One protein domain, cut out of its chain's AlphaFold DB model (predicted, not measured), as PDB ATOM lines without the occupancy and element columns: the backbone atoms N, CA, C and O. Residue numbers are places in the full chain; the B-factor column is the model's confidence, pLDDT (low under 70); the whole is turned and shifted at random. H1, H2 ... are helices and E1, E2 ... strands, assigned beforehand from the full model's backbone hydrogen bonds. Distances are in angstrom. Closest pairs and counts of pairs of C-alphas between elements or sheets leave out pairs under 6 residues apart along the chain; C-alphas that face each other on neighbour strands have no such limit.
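What this domain is: This is residues 401 to 543 of the 643 residues of an uncharacterized protein of Coniophora puteana (strain RWD-64-598) (UniProt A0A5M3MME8). A twisted sheet of six strands runs through the model, with parallel E2, E3 and E4 at one end and the meander E5, E6, E7, each strand the antiparallel neighbour of the one before, at the other. Short helices lie round it: H2 beside the strands, H3 grazing the sheet, H1 and H4 off it. The printed part has 143 residues, under half of them in named elements: E1 H1 E2 E3 E4 H2 H3 E5 E6 E7 H4, mixed in class. The mixed sheet runs E2 E3 E4 E7 E6 E5. The whole is compact, with a radius of gyration of the C-alphas of 15.3 A and spans of 41 by 41 by 26 A.

How they stand to each other: Begin at E1, residues 401 to 403, which pairs with no named strand; its closest C-alpha to E2, residues 433 to 437, is that of Val 401, 5.0 A from that of Val 436. H1, residues 418 to 425, is not on the sheet. Parallel to E2 at 17 degrees is E3, residues 452 to 457; look at N 436 and O 454, 2.9 A apart. E4, residues 485 to 490, is parallel to E3, with N 455 and O 487 at 2.8 A. H2, residues 491 to 497, stands at the sheet's level, its height 3.0 A; its closest C-alpha pair with E3 is Cys 491 and Asp 457, 4.8 A. H3, residues 501 to 504, only grazes the sheet with residues 501 to 503. E5, residues 516 to 521, and E6, residues 524 to 529, form an antiparallel hairpin, with N 519 and O 526 at 2.9 A. E6 and E7, residues 532 to 535, form another, with N 529 and O 532 at 2.7 A. E7 is parallel to E4, with N 533 and O 488 at 2.8 A. E4, H2, H3 and E5 make a split strand-helix-strand unit, two strands running the same way with E7 and E6 between them and a left-handed crossover. H4, residues 539 to 543, is not on the sheet. Every O i to N i+4 pair is within hydrogen-bond range in H1 and H2; H3 is too short for one, and H4 has 0 of 1, beside 2 of 2 O i to N i+3 pairs.

Where its parts are: Find C-alpha 401 at (51.006, -12.388, -29.125), where E1 begins. H1 is 10.1 A long, E2 13.7 A, E3 and E4 15.9 A each. E5 starts at C-alpha 516, (33.526, -18.019, -10.662), and measures 16.6 A; E6 measures 16.8 A. H4 ends at C-alpha 543, (41.041, 7.626, -12.709).

The domain as a whole: The farthest C-alphas, of Asn 478 and Pro 522, are 44.1 A apart. The printed part has no cut. Long links are E1 to H1, E2 to E3, E3 to E4 and H3 to E5. Residues 404 to 414, 466 to 477, 513 to 514 and 538 to 543 have pLDDT under 70.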
ATOM      1  N   VAL A 401      50.679 -13.623 -28.425       94.38
ATOM      2  CA  VAL A 401      51.006 -12.388 -29.125       94.38
ATOM      3  C   VAL A 401      50.358 -11.260 -28.351       94.38
ATOM      4  O   VAL A 401      49.138 -11.211 -28.230       94.38
ATOM      5  N   ASP A 402      51.181 -10.369 -27.819       90.38
ATOM      6  CA  ASP A 402      50.739  -9.208 -27.064       90.38
ATOM      7  C   ASP A 402      51.026  -7.913 -27.826       90.38
ATOM      8  O   ASP A 402      51.984  -7.801 -28.599       90.38
ATOM      9  N   SER A 403      50.170  -6.925 -27.586       83.75
ATOM     10  CA  SER A 403      50.323  -5.542 -28.006       83.75
ATOM     11  C   SER A 403      50.632  -4.661 -26.813       83.75
ATOM     12  O   SER A 403      49.735  -4.058 -26.220       83.75
ATOM     13  N   THR A 404      51.914  -4.512 -26.500       63.91
ATOM     14  CA  THR A 404      52.343  -3.714 -25.345       63.91
ATOM     15  C   THR A 404      52.224  -2.204 -25.585       63.91
ATOM     16  O   THR A 404      52.196  -1.423 -24.632       63.91
ATOM     17  N   SER A 405      52.113  -1.752 -26.839       57.81
ATOM     18  CA  SER A 405      52.152  -0.326 -27.186       57.81
ATOM     19  C   SER A 405      50.834   0.416 -26.910       57.81
ATOM     20  O   SER A 405      49.907   0.316 -27.707       57.81
ATOM     21  N   PHE A 406      50.848   1.187 -25.808       53.84
ATOM     22  CA  PHE A 406      50.039   2.362 -25.415       53.84
ATOM     23  C   PHE A 406      48.495   2.251 -25.455       53.84
ATOM     24  O   PHE A 406      47.927   1.459 -26.202       53.84
ATOM     25  N   PRO A 407      47.763   3.002 -24.597       54.56
ATOM     26  CA  PRO A 407      46.306   3.053 -24.662       54.56
ATOM     27  C   PRO A 407      45.908   3.413 -26.087       54.56
ATOM     28  O   PRO A 407      46.390   4.405 -26.627       54.56
ATOM     29  N   ARG A 408      45.072   2.559 -26.689       54.19
ATOM     30  CA  ARG A 408      44.526   2.704 -28.039       54.19
ATOM     31  C   ARG A 408      44.219   4.179 -28.300       54.19
ATOM     32  O   ARG A 408      43.179   4.667 -27.853       54.19
ATOM     33  N   ILE A 409      45.084   4.882 -29.037       58.50
ATOM     34  CA  ILE A 409      44.669   6.117 -29.696       58.50
ATOM     35  C   ILE A 409      43.616   5.640 -30.694       58.50
ATOM     36  O   ILE A 409      43.931   5.015 -31.713       58.50
ATOM     37  N   ARG A 410      42.344   5.757 -30.287       53.25
ATOM     38  CA  ARG A 410      41.193   5.179 -30.985       53.25
ATOM     39  C   ARG A 410      41.241   5.636 -32.442       53.25
ATOM     40  O   ARG A 410      41.230   6.831 -32.702       53.25
ATOM     41  N   GLY A 411      41.285   4.679 -33.367       59.88
ATOM     42  CA  GLY A 411      41.192   4.931 -34.809       59.88
ATOM     43  C   GLY A 411      42.432   4.577 -35.632       59.88
ATOM     44  O   GLY A 411      42.298   4.432 -36.841       59.88
ATOM     45  N   LEU A 412      43.607   4.382 -35.018       56.03
ATOM     46  CA  LEU A 412      44.843   4.077 -35.767       56.03
ATOM     47  C   LEU A 412      45.357   2.642 -35.602       56.03
ATOM     48  O   LEU A 412      46.151   2.179 -36.420       56.03
ATOM     49  N   SER A 413      44.906   1.918 -34.576       61.94
ATOM     50  CA  SER A 413      45.295   0.518 -34.400       61.94
ATOM     51  C   SER A 413      44.534  -0.344 -35.405       61.94
ATOM     52  O   SER A 413      43.339  -0.594 -35.246       61.94
ATOM     53  N   LYS A 414      45.227  -0.778 -36.461       68.12
ATOM     54  CA  LYS A 414      44.740  -1.848 -37.334       68.12
ATOM     55  C   LYS A 414      44.620  -3.104 -36.476       68.12
ATOM     56  O   LYS A 414      45.631  -3.602 -35.982       68.12
ATOM     57  N   SER A 415      43.393  -3.581 -36.270       75.81
ATOM     58  CA  SER A 415      43.176  -4.855 -35.589       75.81
ATOM     59  C   SER A 415      43.873  -5.970 -36.365       75.81
ATOM     60  O   SER A 415      43.988  -5.934 -37.595       75.81
ATOM     61  N   LEU A 416      44.366  -6.960 -35.631       86.25
ATOM     62  CA  LEU A 416      44.875  -8.184 -36.215       86.25
ATOM     63  C   LEU A 416      43.741  -8.877 -36.975       86.25
ATOM     64  O   LEU A 416      42.714  -9.219 -36.389       86.25
ATOM     65  N   THR A 417      43.914  -9.105 -38.272       91.19
ATOM     66  CA  THR A 417      42.901  -9.827 -39.043       91.19
ATOM     67  C   THR A 417      43.030 -11.328 -38.808       91.19
ATOM     68  O   THR A 417      44.128 -11.870 -38.656       91.19
ATOM     69  N   GLY A 418      41.899 -12.029 -38.833       91.69
ATOM     70  CA  GLY A 418      41.840 -13.483 -38.712       91.69
ATOM     71  C   GLY A 418      42.651 -14.195 -39.793       91.69
ATOM     72  O   GLY A 418      43.169 -15.273 -39.541       91.69
ATOM     73  N   GLU A 419      42.854 -13.573 -40.958       93.69
ATOM     74  CA  GLU A 419      43.730 -14.092 -42.016       93.69
ATOM     75  C   GLU A 419      45.207 -14.128 -41.605       93.69
ATOM     76  O   GLU A 419      45.917 -15.079 -41.929       93.69
ATOM     77  N   VAL A 420      45.689 -13.104 -40.892       92.81
ATOM     78  CA  VAL A 420      47.072 -13.071 -40.394       92.81
ATOM     79  C   VAL A 420      47.260 -14.135 -39.319       92.81
ATOM     80  O   VAL A 420      48.224 -14.895 -39.379       92.81
ATOM     81  N   VAL A 421      46.308 -14.244 -38.389       94.69
ATOM     82  CA  VAL A 421      46.330 -15.290 -37.356       94.69
ATOM     83  C   VAL A 421      46.261 -16.675 -37.980       94.69
ATOM     84  O   VAL A 421      47.015 -17.554 -37.577       94.69
ATOM     85  N   GLN A 422      45.418 -16.875 -38.997       96.56
ATOM     86  CA  GLN A 422      45.322 -18.157 -39.686       96.56
ATOM     87  C   GLN A 422      46.667 -18.564 -40.294       96.56
ATOM     88  O   GLN A 422      47.099 -19.692 -40.095       96.56
ATOM     89  N   LYS A 423      47.383 -17.631 -40.935       96.44
ATOM     90  CA  LYS A 423      48.731 -17.897 -41.467       96.44
ATOM     91  C   LYS A 423      49.736 -18.299 -40.387       96.44
ATOM     92  O   LYS A 423      50.709 -18.976 -40.702       96.44
ATOM     93  N   TRP A 424      49.557 -17.859 -39.143       97.12
ATOM     94  CA  TRP A 424      50.375 -18.317 -38.017       97.12
ATOM     95  C   TRP A 424      49.954 -19.710 -37.549       97.12
ATOM     96  O   TRP A 424      50.813 -20.563 -37.342       97.12
ATOM     97  N   LEU A 425      48.645 -19.958 -37.437       97.69
ATOM     98  CA  LEU A 425      48.081 -21.262 -37.077       97.69
ATOM     99  C   LEU A 425      48.495 -22.360 -38.063       97.69
ATOM    100  O   LEU A 425      48.874 -23.446 -37.634       97.69
ATOM    101  N   ASP A 426      48.515 -22.062 -39.364       97.81
ATOM    102  CA  ASP A 426      48.938 -22.999 -40.415       97.81
ATOM    103  C   ASP A 426      50.390 -23.484 -40.226       97.81
ATOM    104  O   ASP A 426      50.745 -24.582 -40.651       97.81
ATOM    105  N   LYS A 427      51.229 -22.684 -39.554       98.12
ATOM    106  CA  LYS A 427      52.636 -22.996 -39.251       98.12
ATOM    107  C   LYS A 427      52.821 -23.718 -37.917       98.12
ATOM    108  O   LYS A 427      53.917 -24.192 -37.627       98.12
ATOM    109  N   CYS A 428      51.767 -23.807 -37.105       98.44
ATOM    110  CA  CYS A 428      51.817 -24.338 -35.745       98.44
ATOM    111  C   CYS A 428      50.874 -25.537 -35.556       98.44
ATOM    112  O   CYS A 428      50.020 -25.490 -34.679       98.44
ATOM    113  N   PRO A 429      51.010 -26.642 -36.315       98.31
ATOM    114  CA  PRO A 429      50.055 -27.756 -36.315       98.31
ATOM    115  C   PRO A 429      49.789 -28.391 -34.938       98.31
ATOM    116  O   PRO A 429      48.745 -29.018 -34.749       98.31
ATOM    117  N   MET A 430      50.716 -28.267 -33.982       98.38
ATOM    118  CA  MET A 430      50.602 -28.803 -32.617       98.38
ATOM    119  C   MET A 430      50.045 -27.794 -31.599       98.38
ATOM    120  O   MET A 430      50.014 -28.099 -30.409       98.38
ATOM    121  N   LEU A 431      49.600 -26.611 -32.036       98.44
ATOM    122  CA  LEU A 431      49.163 -25.549 -31.135       98.44
ATOM    123  C   LEU A 431      47.893 -25.933 -30.362       98.44
ATOM    124  O   LEU A 431      46.866 -26.269 -30.956       98.44
ATOM    125  N   GLU A 432      47.969 -25.829 -29.036       97.69
ATOM    126  CA  GLU A 432      46.897 -26.148 -28.090       97.69
ATOM    127  C   GLU A 432      46.263 -24.872 -27.509       97.69
ATOM    128  O   GLU A 432      45.050 -24.834 -27.303       97.69
ATOM    129  N   HIS A 433      47.047 -23.806 -27.309       97.75
ATOM    130  CA  HIS A 433      46.600 -22.552 -26.686       97.75
ATOM    131  C   HIS A 433      47.107 -21.336 -27.465       97.75
ATOM    132  O   HIS A 433      48.311 -21.177 -27.676       97.75
ATOM    133  N   LEU A 434      46.182 -20.468 -27.872       97.25
ATOM    134  CA  LEU A 434      46.471 -19.195 -28.528       97.25
ATOM    135  C   LEU A 434      46.069 -18.016 -27.630       97.25
ATOM    136  O   LEU A 434      44.931 -17.957 -27.175       97.25
ATOM    137  N   VAL A 435      46.971 -17.056 -27.434       96.56
ATOM    138  CA  VAL A 435      46.697 -15.773 -26.768       96.56
ATOM    139  C   VAL A 435      46.951 -14.654 -27.768       96.56
ATOM    140  O   VAL A 435      48.043 -14.564 -28.325       96.56
ATOM    141  N   VAL A 436      45.958 -13.812 -28.028       94.50
ATOM    142  CA  VAL A 436      46.041 -12.736 -29.030       94.50
ATOM    143  C   VAL A 436      45.317 -11.490 -28.532       94.50
ATOM    144  O   VAL A 436      44.399 -11.613 -27.721       94.50
ATOM    145  N   PRO A 437      45.646 -10.282 -29.018       92.00
ATOM    146  CA  PRO A 437      44.754  -9.147 -28.822       92.00
ATOM    147  C   PRO A 437      43.434  -9.369 -29.575       92.00
ATOM    148  O   PRO A 437      43.279 -10.324 -30.340       92.00
ATOM    149  N   ARG A 438      42.485  -8.441 -29.412       88.56
ATOM    150  CA  ARG A 438      41.249  -8.417 -30.210       88.56
ATOM    151  C   ARG A 438      41.544  -8.585 -31.712       88.56
ATOM    152  O   ARG A 438      42.198  -7.731 -32.319       88.56
ATOM    153  N   ILE A 439      40.997  -9.657 -32.285       88.81
ATOM    154  CA  ILE A 439      41.116 -10.024 -33.700       88.81
ATOM    155  C   ILE A 439      39.789  -9.872 -34.444       88.81
ATOM    156  O   ILE A 439      38.732 -10.282 -33.962       88.81
ATOM    157  N   GLU A 440      39.846  -9.333 -35.656       88.94
ATOM    158  CA  GLU A 440      38.708  -9.309 -36.575       88.94
ATOM    159  C   GLU A 440      38.576 -10.650 -37.304       88.94
ATOM    160  O   GLU A 440      39.565 -11.251 -37.706       88.94
ATOM    161  N   GLY A 441      37.353 -11.143 -37.516       88.62
ATOM    162  CA  GLY A 441      37.149 -12.358 -38.314       88.62
ATOM    163  C   GLY A 441      37.530 -13.669 -37.615       88.62
ATOM    164  O   GLY A 441      37.946 -14.610 -38.283       88.62
ATOM    165  N   MET A 442      37.319 -13.791 -36.297       89.56
ATOM    166  CA  MET A 442      37.525 -15.045 -35.541       89.56
ATOM    167  C   MET A 442      36.891 -16.293 -36.176       89.56
ATOM    168  O   MET A 442      37.410 -17.395 -36.033       89.56
ATOM    169  N   LYS A 443      35.776 -16.131 -36.897       89.62
ATOM    170  CA  LYS A 443      35.078 -17.225 -37.596       89.62
ATOM    171  C   LYS A 443      35.904 -17.859 -38.723       89.62
ATOM    172  O   LYS A 443      35.547 -18.934 -39.193       89.62
ATOM    173  N   LEU A 444      36.967 -17.192 -39.174       91.75
ATOM    174  CA  LEU A 444      37.870 -17.685 -40.212       91.75
ATOM    175  C   LEU A 444      38.906 -18.673 -39.673       91.75
ATOM    176  O   LEU A 444      39.514 -19.380 -40.474       91.75
ATOM    177  N   LEU A 445      39.095 -18.735 -38.349       95.06
ATOM    178  CA  LEU A 445      40.130 -19.565 -37.746       95.06
ATOM    179  C   LEU A 445      39.838 -21.057 -37.933       95.06
ATOM    180  O   LEU A 445      38.718 -21.535 -37.732       95.06
ATOM    181  N   ARG A 446      40.879 -21.798 -38.303       96.56
ATOM    182  CA  ARG A 446      40.883 -23.244 -38.488       96.56
ATOM    183  C   ARG A 446      42.131 -23.818 -37.846       96.56
ATOM    184  O   ARG A 446      43.241 -23.428 -38.200       96.56
ATOM    185  N   HIS A 447      41.955 -24.748 -36.918       97.44
ATOM    186  CA  HIS A 447      43.074 -25.439 -36.297       97.44
ATOM    187  C   HIS A 447      42.634 -26.781 -35.694       97.44
ATOM    188  O   HIS A 447      41.695 -26.806 -34.896       97.44
ATOM    189  N   PRO A 448      43.297 -27.906 -36.019       97.12
ATOM    190  CA  PRO A 448      42.853 -29.228 -35.579       97.12
ATOM    191  C   PRO A 448      43.045 -29.476 -34.076       97.12
ATOM    192  O   PRO A 448      42.284 -30.244 -33.490       97.12
ATOM    193  N   ASN A 449      44.045 -28.841 -33.455       97.88
ATOM    194  CA  ASN A 449      44.474 -29.131 -32.080       97.88
ATOM    195  C   ASN A 449      44.221 -27.998 -31.076       97.88
ATOM    196  O   ASN A 449      44.533 -28.155 -29.902       97.88
ATOM    197  N   LEU A 450      43.645 -26.873 -31.510       97.31
ATOM    198  CA  LEU A 450      43.492 -25.705 -30.642       97.31
ATOM    199  C   LEU A 450      42.365 -25.946 -29.629       97.31
ATOM    200  O   LEU A 450      41.227 -26.208 -30.019       97.31
ATOM    201  N   HIS A 451      42.694 -25.879 -28.340       95.81
ATOM    202  CA  HIS A 451      41.795 -26.120 -27.209       95.81
ATOM    203  C   HIS A 451      41.319 -24.826 -26.554       95.81
ATOM    204  O   HIS A 451      40.176 -24.757 -26.098       95.81
ATOM    205  N   SER A 452      42.169 -23.804 -26.514       95.88
ATOM    206  CA  SER A 452      41.880 -22.544 -25.835       95.88
ATOM    207  C   SER A 452      42.304 -21.338 -26.665       95.88
ATOM    208  O   SER A 452      43.352 -21.327 -27.317       95.88
ATOM    209  N   ILE A 453      41.461 -20.306 -26.630       95.62
ATOM    210  CA  ILE A 453      41.744 -18.989 -27.198       95.62
ATOM    211  C   ILE A 453      41.532 -17.945 -26.107       95.62
ATOM    212  O   ILE A 453      40.420 -17.774 -25.616       95.62
ATOM    213  N   ASP A 454      42.585 -17.218 -25.765       96.00
ATOM    214  CA  ASP A 454      42.521 -16.089 -24.847       96.00
ATOM    215  C   ASP A 454      42.686 -14.780 -25.622       96.00
ATOM    216  O   ASP A 454      43.654 -14.579 -26.356       96.00
ATOM    217  N   ILE A 455      41.716 -13.889 -25.466       93.81
ATOM    218  CA  ILE A 455      41.650 -12.601 -26.148       93.81
ATOM    219  C   ILE A 455      42.005 -11.523 -25.133       93.81
ATOM    220  O   ILE A 455      41.267 -11.314 -24.176       93.81
ATOM    221  N   VAL A 456      43.117 -10.828 -25.339       93.12
ATOM    222  CA  VAL A 456      43.532  -9.709 -24.488       93.12
ATOM    223  C   VAL A 456      42.796  -8.445 -24.919       93.12
ATOM    224  O   VAL A 456      42.917  -7.994 -26.065       93.12
ATOM    225  N   ASP A 457      42.008  -7.876 -24.009       89.44
ATOM    226  CA  ASP A 457      41.158  -6.728 -24.305       89.44
ATOM    227  C   ASP A 457      40.697  -5.971 -23.057       89.44
ATOM    228  O   ASP A 457      40.836  -6.437 -21.930       89.44
ATOM    229  N   ASP A 458      40.109  -4.795 -23.257       86.38
ATOM    230  CA  ASP A 458      39.506  -4.030 -22.170       86.38
ATOM    231  C   ASP A 458      38.193  -4.705 -21.728       86.38
ATOM    232  O   ASP A 458      37.235  -4.792 -22.501       86.38
ATOM    233  N   VAL A 459      38.134  -5.170 -20.473       82.75
ATOM    234  CA  VAL A 459      36.939  -5.824 -19.898       82.75
ATOM    235  C   VAL A 459      35.859  -4.816 -19.509       82.75
ATOM    236  O   VAL A 459      34.749  -5.212 -19.185       82.75
ATOM    237  N   TYR A 460      36.126  -3.513 -19.559       78.62
ATOM    238  CA  TYR A 460      35.130  -2.481 -19.281       78.62
ATOM    239  C   TYR A 460      35.080  -1.483 -20.432       78.62
ATOM    240  O   TYR A 460      36.106  -0.930 -20.836       78.62
ATOM    241  N   ASN A 461      33.879  -1.213 -20.945       72.62
ATOM    242  CA  ASN A 461      33.699  -0.088 -21.854       72.62
ATOM    243  C   ASN A 461      33.914   1.228 -21.090       72.62
ATOM    244  O   ASN A 461      33.693   1.300 -19.879       72.62
ATOM    245  N   LYS A 462      34.285   2.298 -21.812       70.00
ATOM    246  CA  LYS A 462      34.429   3.649 -21.229       70.00
ATOM    247  C   LYS A 462      33.169   4.112 -20.497       70.00
ATOM    248  O   LYS A 462      33.270   4.809 -19.498       70.00
ATOM    249  N   ASP A 463      32.010   3.656 -20.955       76.31
ATOM    250  CA  ASP A 463      30.712   4.043 -20.404       76.31
ATOM    251  C   ASP A 463      30.363   3.248 -19.129       76.31
ATOM    252  O   ASP A 463      29.230   3.277 -18.657       76.31
ATOM    253  N   GLY A 464      31.308   2.463 -18.596       71.00
ATOM    254  CA  GLY A 464      31.117   1.612 -17.420       71.00
ATOM    255  C   GLY A 464      30.204   0.409 -17.660       71.00
ATOM    256  O   GLY A 464      30.080  -0.443 -16.779       71.00
ATOM    257  N   THR A 465      29.596   0.308 -18.845       71.62
ATOM    258  CA  THR A 465      28.852  -0.875 -19.259       71.62
ATOM    259  C   THR A 465      29.814  -2.049 -19.341       71.62
ATOM    260  O   THR A 465      30.929  -1.939 -19.867       71.62
ATOM    261  N   GLN A 466      29.388  -3.190 -18.792       63.53
ATOM    262  CA  GLN A 466      30.070  -4.433 -19.110       63.53
ATOM    263  C   GLN A 466      30.080  -4.551 -20.637       63.53
ATOM    264  O   GLN A 466      29.060  -4.223 -21.259       63.53
ATOM    265  N   PRO A 467      31.206  -4.946 -21.255       60.25
ATOM    266  CA  PRO A 467      31.250  -5.245 -22.667       60.25
ATOM    267  C   PRO A 467      30.068  -6.161 -22.903       60.25
ATOM    268  O   PRO A 467      29.968  -7.205 -22.253       60.25
ATOM    269  N   THR A 468      29.128  -5.707 -23.745       56.78
ATOM    270  CA  THR A 468      28.028  -6.548 -24.216       56.78
ATOM    271  C   THR A 468      28.692  -7.864 -24.540       56.78
ATOM    272  O   THR A 468      29.619  -7.776 -25.353       56.78
ATOM    273  N   PRO A 469      28.367  -8.978 -23.849       57.53
ATOM    274  CA  PRO A 469      29.113 -10.223 -23.944       57.53
ATOM    275  C   PRO A 469      29.186 -10.520 -25.422       57.53
ATOM    276  O   PRO A 469      28.172 -10.886 -26.014       57.53
ATOM    277  N   TYR A 470      30.318 -10.153 -26.033       55.28
ATOM    278  CA  TYR A 470      30.434 -10.015 -27.476       55.28
ATOM    279  C   TYR A 470      30.090 -11.379 -27.942       55.28
ATOM    280  O   TYR A 470      30.882 -12.237 -27.580       55.28
ATOM    281  N   THR A 471      28.918 -11.562 -28.574       53.53
ATOM    282  CA  THR A 471      28.248 -12.863 -28.662       53.53
ATOM    283  C   THR A 471      29.335 -13.890 -28.825       53.53
ATOM    284  O   THR A 471      29.912 -14.004 -29.909       53.53
ATOM    285  N   MET A 472      29.709 -14.548 -27.718       58.06
ATOM    286  CA  MET A 472      30.847 -15.460 -27.718       58.06
ATOM    287  C   MET A 472      30.349 -16.764 -28.336       58.06
ATOM    288  O   MET A 472      30.733 -17.852 -27.937       58.06
ATOM    289  N   SER A 473      29.511 -16.657 -29.380       61.03
ATOM    290  CA  SER A 473      29.724 -17.382 -30.615       61.03
ATOM    291  C   SER A 473      31.182 -17.181 -31.003       61.03
ATOM    292  O   SER A 473      31.520 -16.376 -31.874       61.03
ATOM    293  N   GLY A 474      32.061 -17.887 -30.292       60.72
ATOM    294  CA  GLY A 474      33.431 -18.080 -30.685       60.72
ATOM    295  C   GLY A 474      33.452 -18.735 -32.064       60.72
ATOM    296  O   GLY A 474      32.435 -18.832 -32.764       60.72
ATOM    297  N   PRO A 475      34.602 -19.239 -32.494       61.97
ATOM    298  CA  PRO A 475      34.654 -20.110 -33.647       61.97
ATOM    299  C   PRO A 475      33.984 -21.456 -33.306       61.97
ATOM    300  O   PRO A 475      34.626 -22.491 -33.269       61.97
ATOM    301  N   THR A 476      32.668 -21.472 -33.081       63.91
ATOM    302  CA  THR A 476      31.840 -22.684 -33.002       63.91
ATOM    303  C   THR A 476      31.591 -23.279 -34.392       63.91
ATOM    304  O   THR A 476      30.761 -24.167 -34.558       63.91
ATOM    305  N   GLY A 477      32.283 -22.774 -35.420       66.50
ATOM    306  CA  GLY A 477      32.291 -23.352 -36.756       66.50
ATOM    307  C   GLY A 477      33.222 -24.561 -36.843       66.50
ATOM    308  O   GLY A 477      34.166 -24.696 -36.069       66.50
ATOM    309  N   ASN A 478      33.001 -25.400 -37.859       73.06
ATOM    310  CA  ASN A 478      33.739 -26.643 -38.141       73.06
ATOM    311  C   ASN A 478      35.281 -26.511 -38.236       73.06
ATOM    312  O   ASN A 478      35.965 -27.513 -38.419       73.06
ATOM    313  N   GLY A 479      35.838 -25.298 -38.166       92.38
ATOM    314  CA  GLY A 479      37.266 -25.030 -38.316       92.38
ATOM    315  C   GLY A 479      38.126 -25.413 -37.112       92.38
ATOM    316  O   GLY A 479      39.289 -25.760 -37.307       92.38
ATOM    317  N   VAL A 480      37.592 -25.367 -35.885       95.38
ATOM    318  CA  VAL A 480      38.374 -25.591 -34.653       95.38
ATOM    319  C   VAL A 480      37.711 -26.668 -33.785       95.38
ATOM    320  O   VAL A 480      37.164 -26.376 -32.722       95.38
ATOM    321  N   PRO A 481      37.711 -27.938 -34.230       95.00
ATOM    322  CA  PRO A 481      36.861 -28.988 -33.660       95.00
ATOM    323  C   PRO A 481      37.172 -29.346 -32.200       95.00
ATOM    324  O   PRO A 481      36.362 -30.007 -31.556       95.00
ATOM    325  N   ARG A 482      38.340 -28.953 -31.676       95.44
ATOM    326  CA  ARG A 482      38.755 -29.233 -30.293       95.44
ATOM    327  C   ARG A 482      38.683 -28.024 -29.361       95.44
ATOM    328  O   ARG A 482      39.114 -28.145 -28.216       95.44
ATOM    329  N   LEU A 483      38.150 -26.892 -29.818       94.44
ATOM    330  CA  LEU A 483      38.053 -25.690 -29.000       94.44
ATOM    331  C   LEU A 483      37.112 -25.929 -27.813       94.44
ATOM    332  O   LEU A 483      35.942 -26.254 -27.995       94.44
ATOM    333  N   ARG A 484      37.637 -25.766 -26.599       92.81
ATOM    334  CA  ARG A 484      36.911 -25.934 -25.332       92.81
ATOM    335  C   ARG A 484      36.614 -24.609 -24.654       92.81
ATOM    336  O   ARG A 484      35.575 -24.487 -24.025       92.81
ATOM    337  N   ALA A 485      37.520 -23.641 -24.771       92.50
ATOM    338  CA  ALA A 485      37.399 -22.366 -24.080       92.50
ATOM    339  C   ALA A 485      37.763 -21.197 -24.992       92.50
ATOM    340  O   ALA A 485      38.727 -21.241 -25.757       92.50
ATOM    341  N   THR A 486      36.994 -20.119 -24.885       92.81
ATOM    342  CA  THR A 486      37.378 -18.804 -25.398       92.81
ATOM    343  C   THR A 486      37.154 -17.794 -24.285       92.81
ATOM    344  O   THR A 486      36.039 -17.711 -23.769       92.81
ATOM    345  N   ARG A 487      38.201 -17.061 -23.895       93.25
ATOM    346  CA  ARG A 487      38.149 -16.143 -22.752       93.25
ATOM    347  C   ARG A 487      38.634 -14.756 -23.114       93.25
ATOM    348  O   ARG A 487      39.476 -14.590 -23.988       93.25
ATOM    349  N   LEU A 488      38.122 -13.775 -22.394       92.50
ATOM    350  CA  LEU A 488      38.583 -12.402 -22.390       92.50
ATOM    351  C   LEU A 488      39.543 -12.210 -21.213       92.50
ATOM    352  O   LEU A 488      39.155 -12.407 -20.063       92.50
ATOM    353  N   LEU A 489      40.784 -11.833 -21.484       94.06
ATOM    354  CA  LEU A 489      41.749 -11.444 -20.463       94.06
ATOM    355  C   LEU A 489      41.776  -9.924 -20.374       94.06
ATOM    356  O   LEU A 489      42.018  -9.249 -21.376       94.06
ATOM    357  N   ASP A 490      41.555  -9.397 -19.174       91.56
ATOM    358  CA  ASP A 490      41.661  -7.971 -18.906       91.56
ATOM    359  C   ASP A 490      43.045  -7.454 -19.288       91.56
ATOM    360  O   ASP A 490      44.061  -7.900 -18.763       91.56
ATOM    361  N   CYS A 491      43.072  -6.499 -20.211       89.81
ATOM    362  CA  CYS A 491      44.286  -5.903 -20.750       89.81
ATOM    363  C   CYS A 491      45.174  -5.317 -19.647       89.81
ATOM    364  O   CYS A 491      46.399  -5.403 -19.730       89.81
ATOM    365  N   ALA A 492      44.588  -4.741 -18.596       87.56
ATOM    366  CA  ALA A 492      45.368  -4.146 -17.524       87.56
ATOM    367  C   ALA A 492      46.009  -5.208 -16.619       87.56
ATOM    368  O   ALA A 492      47.207  -5.117 -16.339       87.56
ATOM    369  N   LEU A 493      45.254  -6.245 -16.247       91.75
ATOM    370  CA  LEU A 493      45.787  -7.422 -15.563       91.75
ATOM    371  C   LEU A 493      46.855  -8.118 -16.418       91.75
ATOM    372  O   LEU A 493      47.938  -8.416 -15.925       91.75
ATOM    373  N   PHE A 494      46.598  -8.320 -17.709       92.12
ATOM    374  CA  PHE A 494      47.543  -8.944 -18.633       92.12
ATOM    375  C   PHE A 494      48.832  -8.126 -18.773       92.12
ATOM    376  O   PHE A 494      49.910  -8.698 -18.792       92.12
ATOM    377  N   LYS A 495      48.769  -6.791 -18.780       88.00
ATOM    378  CA  LYS A 495      49.965  -5.927 -18.775       88.00
ATOM    379  C   LYS A 495      50.760  -5.983 -17.473       88.00
ATOM    380  O   LYS A 495      51.938  -5.634 -17.471       88.00
ATOM    381  N   GLN A 496      50.117  -6.327 -16.361       88.12
ATOM    382  CA  GLN A 496      50.780  -6.472 -15.068       88.12
ATOM    383  C   GLN A 496      51.424  -7.852 -14.916       88.12
ATOM    384  O   GLN A 496      52.568  -7.946 -14.489       88.12
ATOM    385  N   VAL A 497      50.680  -8.904 -15.251       90.69
ATOM    386  CA  VAL A 497      51.081 -10.310 -15.084       90.69
ATOM    387  C   VAL A 497      51.934 -10.796 -16.258       90.69
ATOM    388  O   VAL A 497      52.833 -11.620 -16.111       90.69
ATOM    389  N   GLY A 498      51.656 -10.276 -17.448       91.00
ATOM    390  CA  GLY A 498      52.271 -10.684 -18.696       91.00
ATOM    391  C   GLY A 498      51.652 -11.957 -19.299       91.00
ATOM    392  O   GLY A 498      50.564 -12.399 -18.916       91.00
ATOM    393  N   PRO A 499      52.365 -12.588 -20.248       90.50
ATOM    394  CA  PRO A 499      51.883 -13.731 -21.033       90.50
ATOM    395  C   PRO A 499      51.687 -15.018 -20.222       90.50
ATOM    396  O   PRO A 499      51.147 -15.998 -20.733       90.50
ATOM    397  N   THR A 500      52.115 -15.038 -18.961       92.62
ATOM    398  CA  THR A 500      51.933 -16.164 -18.039       92.62
ATOM    399  C   THR A 500      50.527 -16.233 -17.459       92.62
ATOM    400  O   THR A 500      50.146 -17.295 -16.974       92.62
ATOM    401  N   LEU A 501      49.738 -15.152 -17.516       94.81
ATOM    402  CA  LEU A 501      48.383 -15.102 -16.953       94.81
ATOM    403  C   LEU A 501      47.499 -16.297 -17.385       94.81
ATOM    404  O   LEU A 501      46.954 -16.967 -16.504       94.81
ATOM    405  N   PRO A 502      47.407 -16.641 -18.687       95.19
ATOM    406  CA  PRO A 502      46.737 -17.851 -19.164       95.19
ATOM    407  C   PRO A 502      47.153 -19.159 -18.483       95.19
ATOM    408  O   PRO A 502      46.327 -20.054 -18.321       95.19
ATOM    409  N   LEU A 503      48.432 -19.281 -18.113       94.38
ATOM    410  CA  LEU A 503      49.015 -20.483 -17.514       94.38
ATOM    411  C   LEU A 503      48.798 -20.522 -15.995       94.38
ATOM    412  O   LEU A 503      48.656 -21.598 -15.417       94.38
ATOM    413  N   LEU A 504      48.749 -19.354 -15.347       93.81
ATOM    414  CA  LEU A 504      48.457 -19.218 -13.916       93.81
ATOM    415  C   LEU A 504      46.977 -19.483 -13.616       93.81
ATOM    416  O   LEU A 504      46.632 -20.085 -12.593       93.81
ATOM    417  N   ILE A 505      46.107 -19.067 -14.537       94.62
ATOM    418  CA  ILE A 505      44.661 -19.267 -14.476       94.62
ATOM    419  C   ILE A 505      44.247 -20.062 -15.722       94.62
ATOM    420  O   ILE A 505      43.743 -19.478 -16.684       94.62
ATOM    421  N   PRO A 506      44.473 -21.388 -15.740       93.25
ATOM    422  CA  PRO A 506      44.140 -22.224 -16.887       93.25
ATOM    423  C   PRO A 506      42.617 -22.345 -17.075       93.25
ATOM    424  O   PRO A 506      41.875 -22.356 -16.083       93.25
ATOM    425  N   PRO A 507      42.129 -22.426 -18.325       89.00
ATOM    426  CA  PRO A 507      40.697 -22.479 -18.624       89.00
ATOM    427  C   PRO A 507      40.008 -23.733 -18.064       89.00
ATOM    428  O   PRO A 507      38.829 -23.683 -17.731       89.00
ATOM    429  N   GLU A 508      40.730 -24.840 -17.879       88.38
ATOM    430  CA  GLU A 508      40.181 -26.113 -17.390       88.38
ATOM    431  C   GLU A 508      39.724 -26.065 -15.924       88.38
ATOM    432  O   GLU A 508      39.045 -26.980 -15.458       88.38
ATOM    433  N   ARG A 509      40.081 -25.014 -15.173       84.06
ATOM    434  CA  ARG A 509      39.651 -24.850 -13.773       84.06
ATOM    435  C   ARG A 509      38.173 -24.495 -13.633       84.06
ATOM    436  O   ARG A 509      37.620 -24.671 -12.547       84.06
ATOM    437  N   PHE A 510      37.538 -24.012 -14.697       82.12
ATOM    438  CA  PHE A 510      36.134 -23.621 -14.679       82.12
ATOM    439  C   PHE A 510      35.287 -24.808 -15.132       82.12
ATOM    440  O   PHE A 510      35.256 -25.178 -16.300       82.12
ATOM    441  N   THR A 511      34.628 -25.444 -14.165       73.88
ATOM    442  CA  THR A 511      33.577 -26.436 -14.423       73.88
ATOM    443  C   THR A 511      32.223 -25.779 -14.190       73.88
ATOM    444  O   THR A 511      32.118 -24.830 -13.411       73.88
ATOM    445  N   THR A 512      31.163 -26.318 -14.797       71.00
ATOM    446  CA  THR A 512      29.785 -25.813 -14.639       71.00
ATOM    447  C   THR A 512      29.333 -25.697 -13.177       71.00
ATOM    448  O   THR A 512      28.447 -24.907 -12.867       71.00
ATOM    449  N   ALA A 513      29.961 -26.438 -12.257       65.44
ATOM    450  CA  ALA A 513      29.668 -26.406 -10.826       65.44
ATOM    451  C   ALA A 513      30.242 -25.185 -10.077       65.44
ATOM    452  O   ALA A 513      29.761 -24.858  -8.993       65.44
ATOM    453  N   ARG A 514      31.280 -24.522 -10.605       69.56
ATOM    454  CA  ARG A 514      31.908 -23.337  -9.993       69.56
ATOM    455  C   ARG A 514      32.202 -22.298 -11.075       69.56
ATOM    456  O   ARG A 514      33.325 -22.242 -11.574       69.56
ATOM    457  N   PRO A 515      31.210 -21.465 -11.430       78.75
ATOM    458  CA  PRO A 515      31.327 -20.555 -12.566       78.75
ATOM    459  C   PRO A 515      32.297 -19.393 -12.318       78.75
ATOM    460  O   PRO A 515      32.666 -18.701 -13.263       78.75
ATOM    461  N   VAL A 516      32.697 -19.160 -11.061       88.56
ATOM    462  CA  VAL A 516      33.526 -18.019 -10.662       88.56
ATOM    463  C   VAL A 516      34.564 -18.448  -9.627       88.56
ATOM    464  O   VAL A 516      34.239 -19.119  -8.645       88.56
ATOM    465  N   MET A 517      35.808 -18.027  -9.835       91.69
ATOM    466  CA  MET A 517      36.916 -18.130  -8.892       91.69
ATOM    467  C   MET A 517      37.477 -16.733  -8.636       91.69
ATOM    468  O   MET A 517      37.599 -15.930  -9.558       91.69
ATOM    469  N   SER A 518      37.809 -16.437  -7.384       92.19
ATOM    470  CA  SER A 518      38.358 -15.140  -6.989       92.19
ATOM    471  C   SER A 518      39.569 -15.322  -6.089       92.19
ATOM    472  O   SER A 518      39.514 -16.123  -5.152       92.19
ATOM    473  N   TRP A 519      40.617 -14.545  -6.339       94.38
ATOM    474  CA  TRP A 519      41.810 -14.469  -5.503       94.38
ATOM    475  C   TRP A 519      41.938 -13.073  -4.919       94.38
ATOM    476  O   TRP A 519      41.739 -12.079  -5.618       94.38
ATOM    477  N   PHE A 520      42.290 -13.021  -3.638       94.19
ATOM    478  CA  PHE A 520      42.466 -11.788  -2.888       94.19
ATOM    479  C   PHE A 520      43.889 -11.762  -2.356       94.19
ATOM    480  O   PHE A 520      44.210 -12.460  -1.396       94.19
ATOM    481  N   TYR A 521      44.730 -10.960  -2.992       95.38
ATOM    482  CA  TYR A 521      46.086 -10.696  -2.551       95.38
ATOM    483  C   TYR A 521      46.214  -9.240  -2.085       95.38
ATOM    484  O   TYR A 521      45.401  -8.392  -2.471       95.38
ATOM    485  N   PRO A 522      47.236  -8.905  -1.278       93.81
ATOM    486  CA  PRO A 522      47.505  -7.523  -0.895       93.81
ATOM    487  C   PRO A 522      47.679  -6.613  -2.124       93.81
ATOM    488  O   PRO A 522      48.693  -6.666  -2.818       93.81
ATOM    489  N   GLY A 523      46.677  -5.772  -2.389       90.75
ATOM    490  CA  GLY A 523      46.661  -4.843  -3.523       90.75
ATOM    491  C   GLY A 523      46.441  -5.477  -4.898       90.75
ATOM    492  O   GLY A 523      46.773  -4.824  -5.884       90.75
ATOM    493  N   LEU A 524      45.963  -6.727  -4.962       92.81
ATOM    494  CA  LEU A 524      45.580  -7.397  -6.207       92.81
ATOM    495  C   LEU A 524      44.356  -8.297  -5.988       92.81
ATOM    496  O   LEU A 524      44.433  -9.298  -5.276       92.81
ATOM    497  N   MET A 525      43.238  -7.987  -6.643       93.81
ATOM    498  CA  MET A 525      42.026  -8.809  -6.612       93.81
ATOM    499  C   MET A 525      41.702  -9.334  -8.006       93.81
ATOM    500  O   MET A 525      41.326  -8.565  -8.886       93.81
ATOM    501  N   ILE A 526      41.801 -10.648  -8.202       94.19
ATOM    502  CA  ILE A 526      41.547 -11.286  -9.499       94.19
ATOM    503  C   ILE A 526      40.219 -12.028  -9.443       94.19
ATOM    504  O   ILE A 526      39.981 -12.812  -8.527       94.19
ATOM    505  N   CYS A 527      39.378 -11.827 -10.451       93.81
ATOM    506  CA  CYS A 527      38.187 -12.622 -10.705       93.81
ATOM    507  C   CYS A 527      38.355 -13.370 -12.020       93.81
ATOM    508  O   CYS A 527      38.763 -12.795 -13.026       93.81
ATOM    509  N   ALA A 528      38.028 -14.653 -12.018       93.69
ATOM    510  CA  ALA A 528      38.023 -15.461 -13.213       93.69
ATOM    511  C   ALA A 528      36.734 -16.272 -13.313       93.69
ATOM    512  O   ALA A 528      36.242 -16.831 -12.334       93.69
ATOM    513  N   THR A 529      36.206 -16.337 -14.522       91.25
ATOM    514  CA  THR A 529      35.063 -17.143 -14.928       91.25
ATOM    515  C   THR A 529      35.467 -18.004 -16.121       91.25
ATOM    516  O   THR A 529      36.593 -17.911 -16.618       91.25
ATOM    517  N   GLU A 530      34.537 -18.812 -16.627       89.38
ATOM    518  CA  GLU A 530      34.741 -19.563 -17.870       89.38
ATOM    519  C   GLU A 530      35.110 -18.661 -19.058       89.38
ATOM    520  O   GLU A 530      35.847 -19.092 -19.939       89.38
ATOM    521  N   HIS A 531      34.637 -17.411 -19.081       90.19
ATOM    522  CA  HIS A 531      34.760 -16.527 -20.242       90.19
ATOM    523  C   HIS A 531      35.602 -15.281 -19.994       90.19
ATOM    524  O   HIS A 531      35.916 -14.577 -20.947       90.19
ATOM    525  N   VAL A 532      35.940 -14.954 -18.747       91.81
ATOM    526  CA  VAL A 532      36.609 -13.688 -18.415       91.81
ATOM    527  C   VAL A 532      37.612 -13.899 -17.293       91.81
ATOM    528  O   VAL A 532      37.298 -14.564 -16.314       91.81
ATOM    529  N   VAL A 533      38.782 -13.280 -17.396       93.94
ATOM    530  CA  VAL A 533      39.746 -13.130 -16.301       93.94
ATOM    531  C   VAL A 533      40.056 -11.646 -16.160       93.94
ATOM    532  O   VAL A 533      40.558 -11.040 -17.103       93.94
ATOM    533  N   CYS A 534      39.754 -11.045 -15.012       93.62
ATOM    534  CA  CYS A 534      39.924  -9.610 -14.796       93.62
ATOM    535  C   CYS A 534      40.421  -9.243 -13.397       93.62
ATOM    536  O   CYS A 534      40.249  -9.998 -12.439       93.62
ATOM    537  N   SER A 535      41.030  -8.059 -13.287       91.75
ATOM    538  CA  SER A 535      41.294  -7.413 -11.999       91.75
ATOM    539  C   SER A 535      40.042  -6.660 -11.552       91.75
ATOM    540  O   SER A 535      39.460  -5.913 -12.339       91.75
ATOM    541  N   LEU A 536      39.624  -6.829 -10.300       87.50
ATOM    542  CA  LEU A 536      38.449  -6.150  -9.742       87.50
ATOM    543  C   LEU A 536      38.790  -4.867  -8.969       87.50
ATOM    544  O   LEU A 536      37.923  -4.036  -8.735       87.50
ATOM    545  N   ASP A 537      40.039  -4.708  -8.554       75.69
ATOM    546  CA  ASP A 537      40.547  -3.611  -7.722       75.69
ATOM    547  C   ASP A 537      41.088  -2.418  -8.526       75.69
ATOM    548  O   ASP A 537      41.557  -1.427  -7.967       75.69
ATOM    549  N   MET A 538      40.973  -2.474  -9.853       61.78
ATOM    550  CA  MET A 538      41.492  -1.468 -10.781       61.78
ATOM    551  C   MET A 538      40.571  -0.251 -10.958       61.78
ATOM    552  O   MET A 538      40.596   0.403 -12.003       61.78
ATOM    553  N   GLU A 539      39.809   0.128  -9.923       52.91
ATOM    554  CA  GLU A 539      39.137   1.438  -9.883       52.91
ATOM    555  C   GLU A 539      40.143   2.580 -10.126       52.91
ATOM    556  O   GLU A 539      39.822   3.551 -10.812       52.91
ATOM    557  N   CYS A 540      41.405   2.406  -9.712       41.25
ATOM    558  CA  CYS A 540      42.489   3.362  -9.945       41.25
ATOM    559  C   CYS A 540      42.824   3.600 -11.430       41.25
ATOM    560  O   CYS A 540      43.257   4.697 -11.771       41.25
ATOM    561  N   LEU A 541      42.606   2.645 -12.347       44.53
ATOM    562  CA  LEU A 541      42.851   2.899 -13.778       44.53
ATOM    563  C   LEU A 541      41.702   3.622 -14.482       44.53
ATOM    564  O   LEU A 541      41.930   4.203 -15.541       44.53
ATOM    565  N   ARG A 542      40.491   3.653 -13.905       45.97
ATOM    566  CA  ARG A 542      39.441   4.559 -14.404       45.97
ATOM    567  C   ARG A 542      39.795   6.022 -14.132       45.97
ATOM    568  O   ARG A 542      39.396   6.882 -14.908       45.97
ATOM    569  N   VAL A 543      40.570   6.282 -13.074       38.53
ATOM    570  CA  VAL A 543      41.041   7.626 -12.709       38.53
ATOM    571  C   VAL A 543      42.159   8.104 -13.643       38.53
ATOM    572  O   VAL A 543      42.163   9.266 -14.028       38.53
TER     573      VAL A 543